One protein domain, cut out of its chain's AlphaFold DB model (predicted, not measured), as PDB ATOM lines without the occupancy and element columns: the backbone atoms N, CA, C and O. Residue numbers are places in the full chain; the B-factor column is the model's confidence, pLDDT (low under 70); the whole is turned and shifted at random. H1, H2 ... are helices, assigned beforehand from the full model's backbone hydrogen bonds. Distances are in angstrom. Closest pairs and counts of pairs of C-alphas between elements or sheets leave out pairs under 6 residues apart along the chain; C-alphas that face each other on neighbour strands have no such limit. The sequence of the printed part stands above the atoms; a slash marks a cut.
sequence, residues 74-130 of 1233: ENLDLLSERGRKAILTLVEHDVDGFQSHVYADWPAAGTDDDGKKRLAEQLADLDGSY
ATOM      1  N   GLU A  74     -39.492 -17.791  -3.035       88.69
ATOM      2  CA  GLU A  74     -39.647 -16.961  -1.834       88.69
ATOM      3  C   GLU A  74     -38.356 -16.878  -1.007       88.69
ATOM      4  O   GLU A  74     -38.015 -15.797  -0.545       88.69
ATOM      5  N   ASN A  75     -37.609 -17.981  -0.857       91.88
ATOM      6  CA  ASN A  75     -36.319 -17.974  -0.164       91.88
ATOM      7  C   ASN A  75     -35.215 -17.299  -0.996       91.88
ATOM      8  O   ASN A  75     -34.397 -16.580  -0.430       91.88
ATOM      9  N   LEU A  76     -35.190 -17.483  -2.323       90.56
ATOM     10  CA  LEU A  76     -34.214 -16.819  -3.205       90.56
ATOM     11  C   LEU A  76     -34.404 -15.293  -3.263       90.56
ATOM     12  O   LEU A  76     -33.440 -14.564  -3.501       90.56
ATOM     13  N   ASP A  77     -35.628 -14.809  -3.050       92.31
ATOM     14  CA  ASP A  77     -35.973 -13.384  -3.006       92.31
ATOM     15  C   ASP A  77     -35.667 -12.725  -1.634       92.31
ATOM     16  O   ASP A  77     -35.761 -11.504  -1.512       92.31
ATOM     17  N   LEU A  78     -35.244 -13.495  -0.614       93.06
ATOM     18  CA  LEU A  78     -34.721 -12.972   0.668       93.06
ATOM     19  C   LEU A  78     -33.234 -12.577   0.619       93.06
ATOM     20  O   LEU A  78     -32.753 -11.917   1.543       93.06
ATOM     21  N   LEU A  79     -32.500 -13.052  -0.389       94.75
ATOM     22  CA  LEU A  79     -31.037 -12.987  -0.460       94.75
ATOM     23  C   LEU A  79     -30.557 -11.734  -1.209       94.75
ATOM     24  O   LEU A  79     -31.272 -11.188  -2.051       94.75
ATOM     25  N   SER A  80     -29.318 -11.307  -0.955       95.50
ATOM     26  CA  SER A  80     -28.662 -10.302  -1.802       95.50
ATOM     27  C   SER A  80     -28.375 -10.853  -3.204       95.50
ATOM     28  O   SER A  80     -28.359 -12.064  -3.426       95.50
ATOM     29  N   GLU A  81     -28.082  -9.967  -4.157       94.88
ATOM     30  CA  GLU A  81     -27.676 -10.363  -5.511       94.88
ATOM     31  C   GLU A  81     -26.424 -11.260  -5.503       94.88
ATOM     32  O   GLU A  81     -26.394 -12.271  -6.207       94.88
ATOM     33  N   ARG A  82     -25.432 -10.962  -4.646       94.88
ATOM     34  CA  ARG A  82     -24.209 -11.774  -4.528       94.88
ATOM     35  C   ARG A  82     -24.465 -13.123  -3.850       94.88
ATOM     36  O   ARG A  82     -24.028 -14.142  -4.375       94.88
ATOM     37  N   GLY A  83     -25.238 -13.153  -2.761       94.38
ATOM     38  CA  GLY A  83     -25.570 -14.394  -2.054       94.38
ATOM     39  C   GLY A  83     -26.450 -15.326  -2.885       94.38
ATOM     40  O   GLY A  83     -26.213 -16.532  -2.948       94.38
ATOM     41  N   ARG A  84     -27.414 -14.757  -3.618       94.62
ATOM     42  CA  ARG A  84     -28.228 -15.485  -4.599       94.62
ATOM     43  C   ARG A  84     -27.376 -16.043  -5.739       94.62
ATOM     44  O   ARG A  84     -27.598 -17.187  -6.124       94.62
ATOM     45  N   LYS A  85     -26.412 -15.273  -6.266       93.62
ATOM     46  CA  LYS A  85     -25.462 -15.761  -7.283       93.62
ATOM     47  C   LYS A  85     -24.674 -16.958  -6.746       93.62
ATOM     48  O   LYS A  85     -24.740 -18.015  -7.357       93.62
ATOM     49  N   ALA A  86     -23.977 -16.805  -5.619       93.06
ATOM     50  CA  ALA A  86     -23.092 -17.840  -5.082       93.06
ATOM     51  C   ALA A  86     -23.832 -19.158  -4.799       93.06
ATOM     52  O   ALA A  86     -23.364 -20.225  -5.188       93.06
ATOM     53  N   ILE A  87     -25.035 -19.087  -4.216       92.56
ATOM     54  CA  ILE A  87     -25.873 -20.272  -3.994       92.56
ATOM     55  C   ILE A  87     -26.340 -20.905  -5.311       92.56
ATOM     56  O   ILE A  87     -26.287 -22.126  -5.439       92.56
ATOM     57  N   LEU A  88     -26.770 -20.122  -6.306       91.81
ATOM     58  CA  LEU A  88     -27.180 -20.685  -7.600       91.81
ATOM     59  C   LEU A  88     -25.997 -21.306  -8.358       91.81
ATOM     60  O   LEU A  88     -26.166 -22.369  -8.947       91.81
ATOM     61  N   THR A  89     -24.805 -20.712  -8.283       90.12
ATOM     62  CA  THR A  89     -23.558 -21.284  -8.815       90.12
ATOM     63  C   THR A  89     -23.185 -22.586  -8.095       90.12
ATOM     64  O   THR A  89     -22.838 -23.562  -8.757       90.12
ATOM     65  N   LEU A  90     -23.328 -22.664  -6.766       90.56
ATOM     66  CA  LEU A  90     -23.115 -23.906  -6.013       90.56
ATOM     67  C   LEU A  90     -24.093 -25.013  -6.454       90.56
ATOM     68  O   LEU A  90     -23.666 -26.137  -6.694       90.56
ATOM     69  N   VAL A  91     -25.379 -24.688  -6.633       91.31
ATOM     70  CA  VAL A  91     -26.415 -25.623  -7.121       91.31
ATOM     71  C   VAL A  91     -26.191 -26.042  -8.582       91.31
ATOM     72  O   VAL A  91     -26.493 -27.174  -8.948       91.31
ATOM     73  N   GLU A  92     -25.673 -25.152  -9.434       90.19
ATOM     74  CA  GLU A  92     -25.374 -25.447 -10.843       90.19
ATOM     75  C   GLU A  92     -24.169 -26.391 -11.002       90.19
ATOM     76  O   GLU A  92     -24.159 -27.226 -11.908       90.19
ATOM     77  N   HIS A  93     -23.182 -26.302 -10.103       87.44
ATOM     78  CA  HIS A  93     -21.981 -27.141 -10.131       87.44
ATOM     79  C   HIS A  93     -22.052 -28.405  -9.252       87.44
ATOM     80  O   HIS A  93     -21.236 -29.308  -9.445       87.44
ATOM     81  N   ASP A  94     -23.027 -28.530  -8.346       89.00
ATOM     82  CA  ASP A  94     -23.253 -29.736  -7.532       89.00
ATOM     83  C   ASP A  94     -24.054 -30.823  -8.279       89.00
ATOM     84  O   ASP A  94     -25.128 -31.259  -7.862       89.00
ATOM     85  N   VAL A  95     -23.526 -31.264  -9.425       84.44
ATOM     86  CA  VAL A  95     -24.185 -32.218 -10.343       84.44
ATOM     87  C   VAL A  95     -24.530 -33.554  -9.666       84.44
ATOM     88  O   VAL A  95     -25.547 -34.165  -9.997       84.44
ATOM     89  N   ASP A  96     -23.709 -33.984  -8.706       86.44
ATOM     90  CA  ASP A  96     -23.860 -35.242  -7.964       86.44
ATOM     91  C   ASP A  96     -24.644 -35.092  -6.638       86.44
ATOM     92  O   ASP A  96     -24.961 -36.092  -5.992       86.44
ATOM     93  N   GLY A  97     -24.992 -33.863  -6.228       89.50
ATOM     94  CA  GLY A  97     -25.764 -33.582  -5.009       89.50
ATOM     95  C   GLY A  97     -24.976 -33.654  -3.690       89.50
ATOM     96  O   GLY A  97     -25.583 -33.811  -2.627       89.50
ATOM     97  N   PHE A  98     -23.645 -33.558  -3.728       92.81
ATOM     98  CA  PHE A  98     -22.750 -33.650  -2.565       92.81
ATOM     99  C   PHE A  98     -22.766 -32.419  -1.642       92.81
ATOM    100  O   PHE A  98     -22.266 -32.498  -0.521       92.81
ATOM    101  N   GLN A  99     -23.332 -31.301  -2.095       94.38
ATOM    102  CA  GLN A  99     -23.532 -30.050  -1.351       94.38
ATOM    103  C   GLN A  99     -25.009 -29.795  -1.017       94.38
ATOM    104  O   GLN A  99     -25.348 -28.772  -0.416       94.38
ATOM    105  N   SER A 100     -25.902 -30.722  -1.375       92.69
ATOM    106  CA  SER A 100     -27.347 -30.588  -1.171       92.69
ATOM    107  C   SER A 100     -27.756 -30.328   0.285       92.69
ATOM    108  O   SER A 100     -28.737 -29.629   0.512       92.69
ATOM    109  N   HIS A 101     -26.990 -30.768   1.286       92.19
ATOM    110  CA  HIS A 101     -27.232 -30.454   2.705       92.19
ATOM    111  C   HIS A 101     -27.100 -28.958   3.049       92.19
ATOM    112  O   HIS A 101     -27.700 -28.502   4.027       92.19
ATOM    113  N   VAL A 102     -26.350 -28.193   2.247       93.00
ATOM    114  CA  VAL A 102     -26.172 -26.738   2.396       93.00
ATOM    115  C   VAL A 102     -27.402 -25.981   1.890       93.00
ATOM    116  O   VAL A 102     -27.850 -25.027   2.526       93.00
ATOM    117  N   TYR A 103     -27.965 -26.397   0.751       90.25
ATOM    118  CA  TYR A 103     -28.965 -25.616   0.010       90.25
ATOM    119  C   TYR A 103     -30.374 -26.229  -0.052       90.25
ATOM    120  O   TYR A 103     -31.329 -25.514  -0.349       90.25
ATOM    121  N   ALA A 104     -30.539 -27.527   0.208       87.62
ATOM    122  CA  ALA A 104     -31.835 -28.204   0.230       87.62
ATOM    123  C   ALA A 104     -32.457 -28.212   1.639       87.62
ATOM    124  O   ALA A 104     -31.821 -27.868   2.642       87.62
ATOM    125  N   ASP A 105     -33.740 -28.580   1.707       87.06
ATOM    126  CA  ASP A 105     -34.534 -28.645   2.944       87.06
ATOM    127  C   ASP A 105     -34.422 -27.372   3.811       87.06
ATOM    128  O   ASP A 105     -34.387 -27.399   5.048       87.06
ATOM    129  N   TRP A 106     -34.364 -26.220   3.135       91.69
ATOM    130  CA  TRP A 106     -34.549 -24.908   3.744       91.69
ATOM    131  C   TRP A 106     -36.028 -24.726   4.125       91.69
ATOM    132  O   TRP A 106     -36.908 -24.980   3.293       91.69
ATOM    133  N   PRO A 107     -36.347 -24.235   5.338       91.94
ATOM    134  CA  PRO A 107     -37.722 -23.927   5.705       91.94
ATOM    135  C   PRO A 107     -38.265 -22.768   4.853       91.94
ATOM    136  O   PRO A 107     -37.506 -21.997   4.258       91.94
ATOM    137  N   ALA A 108     -39.592 -22.626   4.801       90.50
ATOM    138  CA  ALA A 108     -40.255 -21.533   4.086       90.50
ATOM    139  C   ALA A 108     -39.805 -20.141   4.585       90.50
ATOM    140  O   ALA A 108     -39.247 -20.011   5.679       90.50
ATOM    141  N   ALA A 109     -40.050 -19.102   3.784       87.81
ATOM    142  CA  ALA A 109     -39.794 -17.721   4.186       87.81
ATOM    143  C   ALA A 109     -40.607 -17.361   5.448       87.81
ATOM    144  O   ALA A 109     -41.759 -17.773   5.599       87.81
ATOM    145  N   GLY A 110     -39.995 -16.612   6.364       89.25
ATOM    146  CA  GLY A 110     -40.504 -16.331   7.709       89.25
ATOM    147  C   GLY A 110     -39.937 -17.228   8.819       89.25
ATOM    148  O   GLY A 110     -40.224 -16.974   9.988       89.25
ATOM    149  N   THR A 111     -39.114 -18.228   8.484       92.69
ATOM    150  CA  THR A 111     -38.420 -19.116   9.437       92.69
ATOM    151  C   THR A 111     -36.935 -19.166   9.092       92.69
ATOM    152  O   THR A 111     -36.586 -19.461   7.953       92.69
ATOM    153  N   ASP A 112     -36.066 -18.895  10.066       92.75
ATOM    154  CA  ASP A 112     -34.597 -18.884   9.939       92.75
ATOM    155  C   ASP A 112     -34.034 -17.962   8.836       92.75
ATOM    156  O   ASP A 112     -32.891 -18.109   8.406       92.75
ATOM    157  N   ASP A 113     -34.811 -16.972   8.383       95.31
ATOM    158  CA  ASP A 113     -34.465 -16.102   7.250       95.31
ATOM    159  C   ASP A 113     -33.131 -15.361   7.421       95.31
ATOM    160  O   ASP A 113     -32.418 -15.143   6.444       95.31
ATOM    161  N   ASP A 114     -32.768 -14.982   8.647       95.56
ATOM    162  CA  ASP A 114     -31.483 -14.331   8.927       95.56
ATOM    163  C   ASP A 114     -30.314 -15.333   8.968       95.56
ATOM    164  O   ASP A 114     -29.170 -14.940   8.751       95.56
ATOM    165  N   GLY A 115     -30.586 -16.626   9.178       95.06
ATOM    166  CA  GLY A 115     -29.637 -17.718   8.941       95.06
ATOM    167  C   GLY A 115     -29.390 -17.922   7.448       95.06
ATOM    168  O   GLY A 115     -28.255 -17.806   6.994       95.06
ATOM    169  N   LYS A 116     -30.461 -18.091   6.659       95.50
ATOM    170  CA  LYS A 116     -30.400 -18.198   5.186       95.50
ATOM    171  C   LYS A 116     -29.587 -17.062   4.551       95.50
ATOM    172  O   LYS A 116     -28.785 -17.306   3.653       95.50
ATOM    173  N   LYS A 117     -29.773 -15.826   5.036       95.94
ATOM    174  CA  LYS A 117     -28.993 -14.652   4.612       95.94
ATOM    175  C   LYS A 117     -27.519 -14.777   4.995       95.94
ATOM    176  O   LYS A 117     -26.692 -14.642   4.105       95.94
ATOM    177  N   ARG A 118     -27.178 -15.063   6.266       96.38
ATOM    178  CA  ARG A 118     -25.772 -15.257   6.688       96.38
ATOM    179  C   ARG A 118     -25.069 -16.304   5.829       96.38
ATOM    180  O   ARG A 118     -23.998 -16.014   5.311       96.38
ATOM    181  N   LEU A 119     -25.703 -17.459   5.621       96.25
ATOM    182  CA  LEU A 119     -25.169 -18.538   4.792       96.25
ATOM    183  C   LEU A 119     -24.915 -18.074   3.351       96.25
ATOM    184  O   LEU A 119     -23.846 -18.318   2.803       96.25
ATOM    185  N   ALA A 120     -25.870 -17.367   2.741       95.88
ATOM    186  CA  ALA A 120     -25.724 -16.854   1.381       95.88
ATOM    187  C   ALA A 120     -24.626 -15.785   1.256       95.88
ATOM    188  O   ALA A 120     -23.877 -15.802   0.283       95.88
ATOM    189  N   GLU A 121     -24.503 -14.876   2.228       97.00
ATOM    190  CA  GLU A 121     -23.408 -13.901   2.265       97.00
ATOM    191  C   GLU A 121     -22.054 -14.597   2.434       97.00
ATOM    192  O   GLU A 121     -21.160 -14.365   1.626       97.00
ATOM    193  N   GLN A 122     -21.929 -15.520   3.394       96.00
ATOM    194  CA  GLN A 122     -20.694 -16.268   3.642       96.00
ATOM    195  C   GLN A 122     -20.267 -17.086   2.415       96.00
ATOM    196  O   GLN A 122     -19.092 -17.097   2.061       96.00
ATOM    197  N   LEU A 123     -21.210 -17.738   1.724       95.81
ATOM    198  CA  LEU A 123     -20.926 -18.448   0.475       95.81
ATOM    199  C   LEU A 123     -20.496 -17.491  -0.648       95.81
ATOM    200  O   LEU A 123     -19.669 -17.877  -1.464       95.81
ATOM    201  N   ALA A 124     -20.997 -16.252  -0.690       95.31
ATOM    202  CA  ALA A 124     -20.543 -15.243  -1.651       95.31
ATOM    203  C   ALA A 124     -19.171 -14.645  -1.313       95.31
ATOM    204  O   ALA A 124     -18.435 -14.283  -2.228       95.31
ATOM    205  N   ASP A 125     -18.819 -14.560  -0.030       92.44
ATOM    206  CA  ASP A 125     -17.475 -14.185   0.411       92.44
ATOM    207  C   ASP A 125     -16.462 -15.298   0.075       92.44
ATOM    208  O   ASP A 125     -15.417 -15.015  -0.504       92.44
ATOM    209  N   LEU A 126     -16.811 -16.570   0.307       92.38
ATOM    210  CA  LEU A 126     -15.980 -17.736  -0.039       92.38
ATOM    211  C   LEU A 126     -15.882 -18.001  -1.561       92.38
ATOM    212  O   LEU A 126     -14.849 -18.466  -2.036       92.38
ATOM    213  N   ASP A 127     -16.928 -17.694  -2.340       91.44
ATOM    214  CA  ASP A 127     -16.899 -17.715  -3.819       91.44
ATOM    215  C   ASP A 127     -16.082 -16.546  -4.400       91.44
ATOM    216  O   ASP A 127     -15.626 -16.616  -5.539       91.44
ATOM    217  N   GLY A 128     -15.916 -15.466  -3.629       86.81
ATOM    218  CA  GLY A 128     -15.158 -14.275  -4.011       86.81
ATOM    219  C   GLY A 128     -13.680 -14.303  -3.614       86.81
ATOM    220  O   GLY A 128     -12.875 -13.698  -4.319       86.81
ATOM    221  N   SER A 129     -13.318 -14.978  -2.517       83.56
ATOM    222  CA  SER A 129     -11.932 -15.048  -2.027       83.56
ATOM    223  C   SER A 129     -11.090 -16.120  -2.720       83.56
ATOM    224  O   SER A 129      -9.893 -15.917  -2.909       83.56
ATOM    225  N   TYR A 130     -11.688 -17.247  -3.124       84.38
ATOM    226  CA  TYR A 130     -10.947 -18.345  -3.745       84.38
ATOM    227  C   TYR A 130     -10.859 -18.212  -5.284       84.38
ATOM    228  O   TYR A 130     -11.882 -17.983  -5.938       84.38
TER     229      TYR A 130
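This is residues 74 to 130 of the 1233 residues of an uncharacterized protein of Pseudo-nitzschia multistriata (UniProt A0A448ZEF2). Two helices, H3 and the shorter H1, cross nearly at right angles as a lopsided cross, the first half of H1 packed on the middle of H3. The rest of H1 runs away from H3 to a free-standing turn at residues 92 to 98, after which the chain folds back through the one-turn helix H2 and returns through residues 104 to 112 to the first end of H3. The printed part has 57 residues with three named helices, in the order H1, H2, H3, and no named strand; the class is all helix. The whole is compact, with a radius of gyration of the C-alphas of 10.9 A and spans of 30 by 24 by 14 A.

H3, residues 113 to 129, is the longest helix. It touches H1, residues 81 to 93, with 18 pairs of C-alphas within 8 A, and H1 does so with residues 82 to 87 alone. The closest C-alphas of the two are those of Gly 83 and Ala 120, 4.2 A apart. Their lines stand at 74 degrees, about perpendicular, and their centres are 9.7 A apart. H2, residues 100 to 103, only just touches H1, with 3 pairs of C-alphas within 8 A. The closest C-alphas of this pair are those of Ile 87 and Tyr 103, 7.4 A apart, and H1 takes part with residues 87 to 91 alone. H2 and H3 are near each other, with no pair of C-alphas within 8 A but 7 pairs within 10 A. In H1 and H3 every pair of O of residue i and N of residue i+4 is within hydrogen-bond range; H2, with 4 residues, is too short for such a pair, and its 1 pair of O i and N i+3 is within range.

H3 runs from C-alpha 113 at (-34.465, -16.102, 7.250) to C-alpha 129 at (-11.932, -15.048, -2.027), 24.4 A from first to last C-alpha. H1 begins at C-alpha 81, (-27.676, -10.363, -5.511), and measures 18.3 A to C-alpha 93. H2 goes from Ser 100 to Tyr 103, with C-alpha 103 at (-28.965, -25.616, 0.010).

The two C-alphas farthest apart are those of Gly 110 and Tyr 130, 31.8 A. The printed part runs from Glu 74 to Tyr 130 and has no cut. The links H1 to H2, 6 residues, and H2 to H3, 9 residues, are both short but not tight. Residues 92 to 98, of which 92 and 93 belong to H1, stand free. The mean pLDDT of the printed part is 92.0, and no printed residue is under 70.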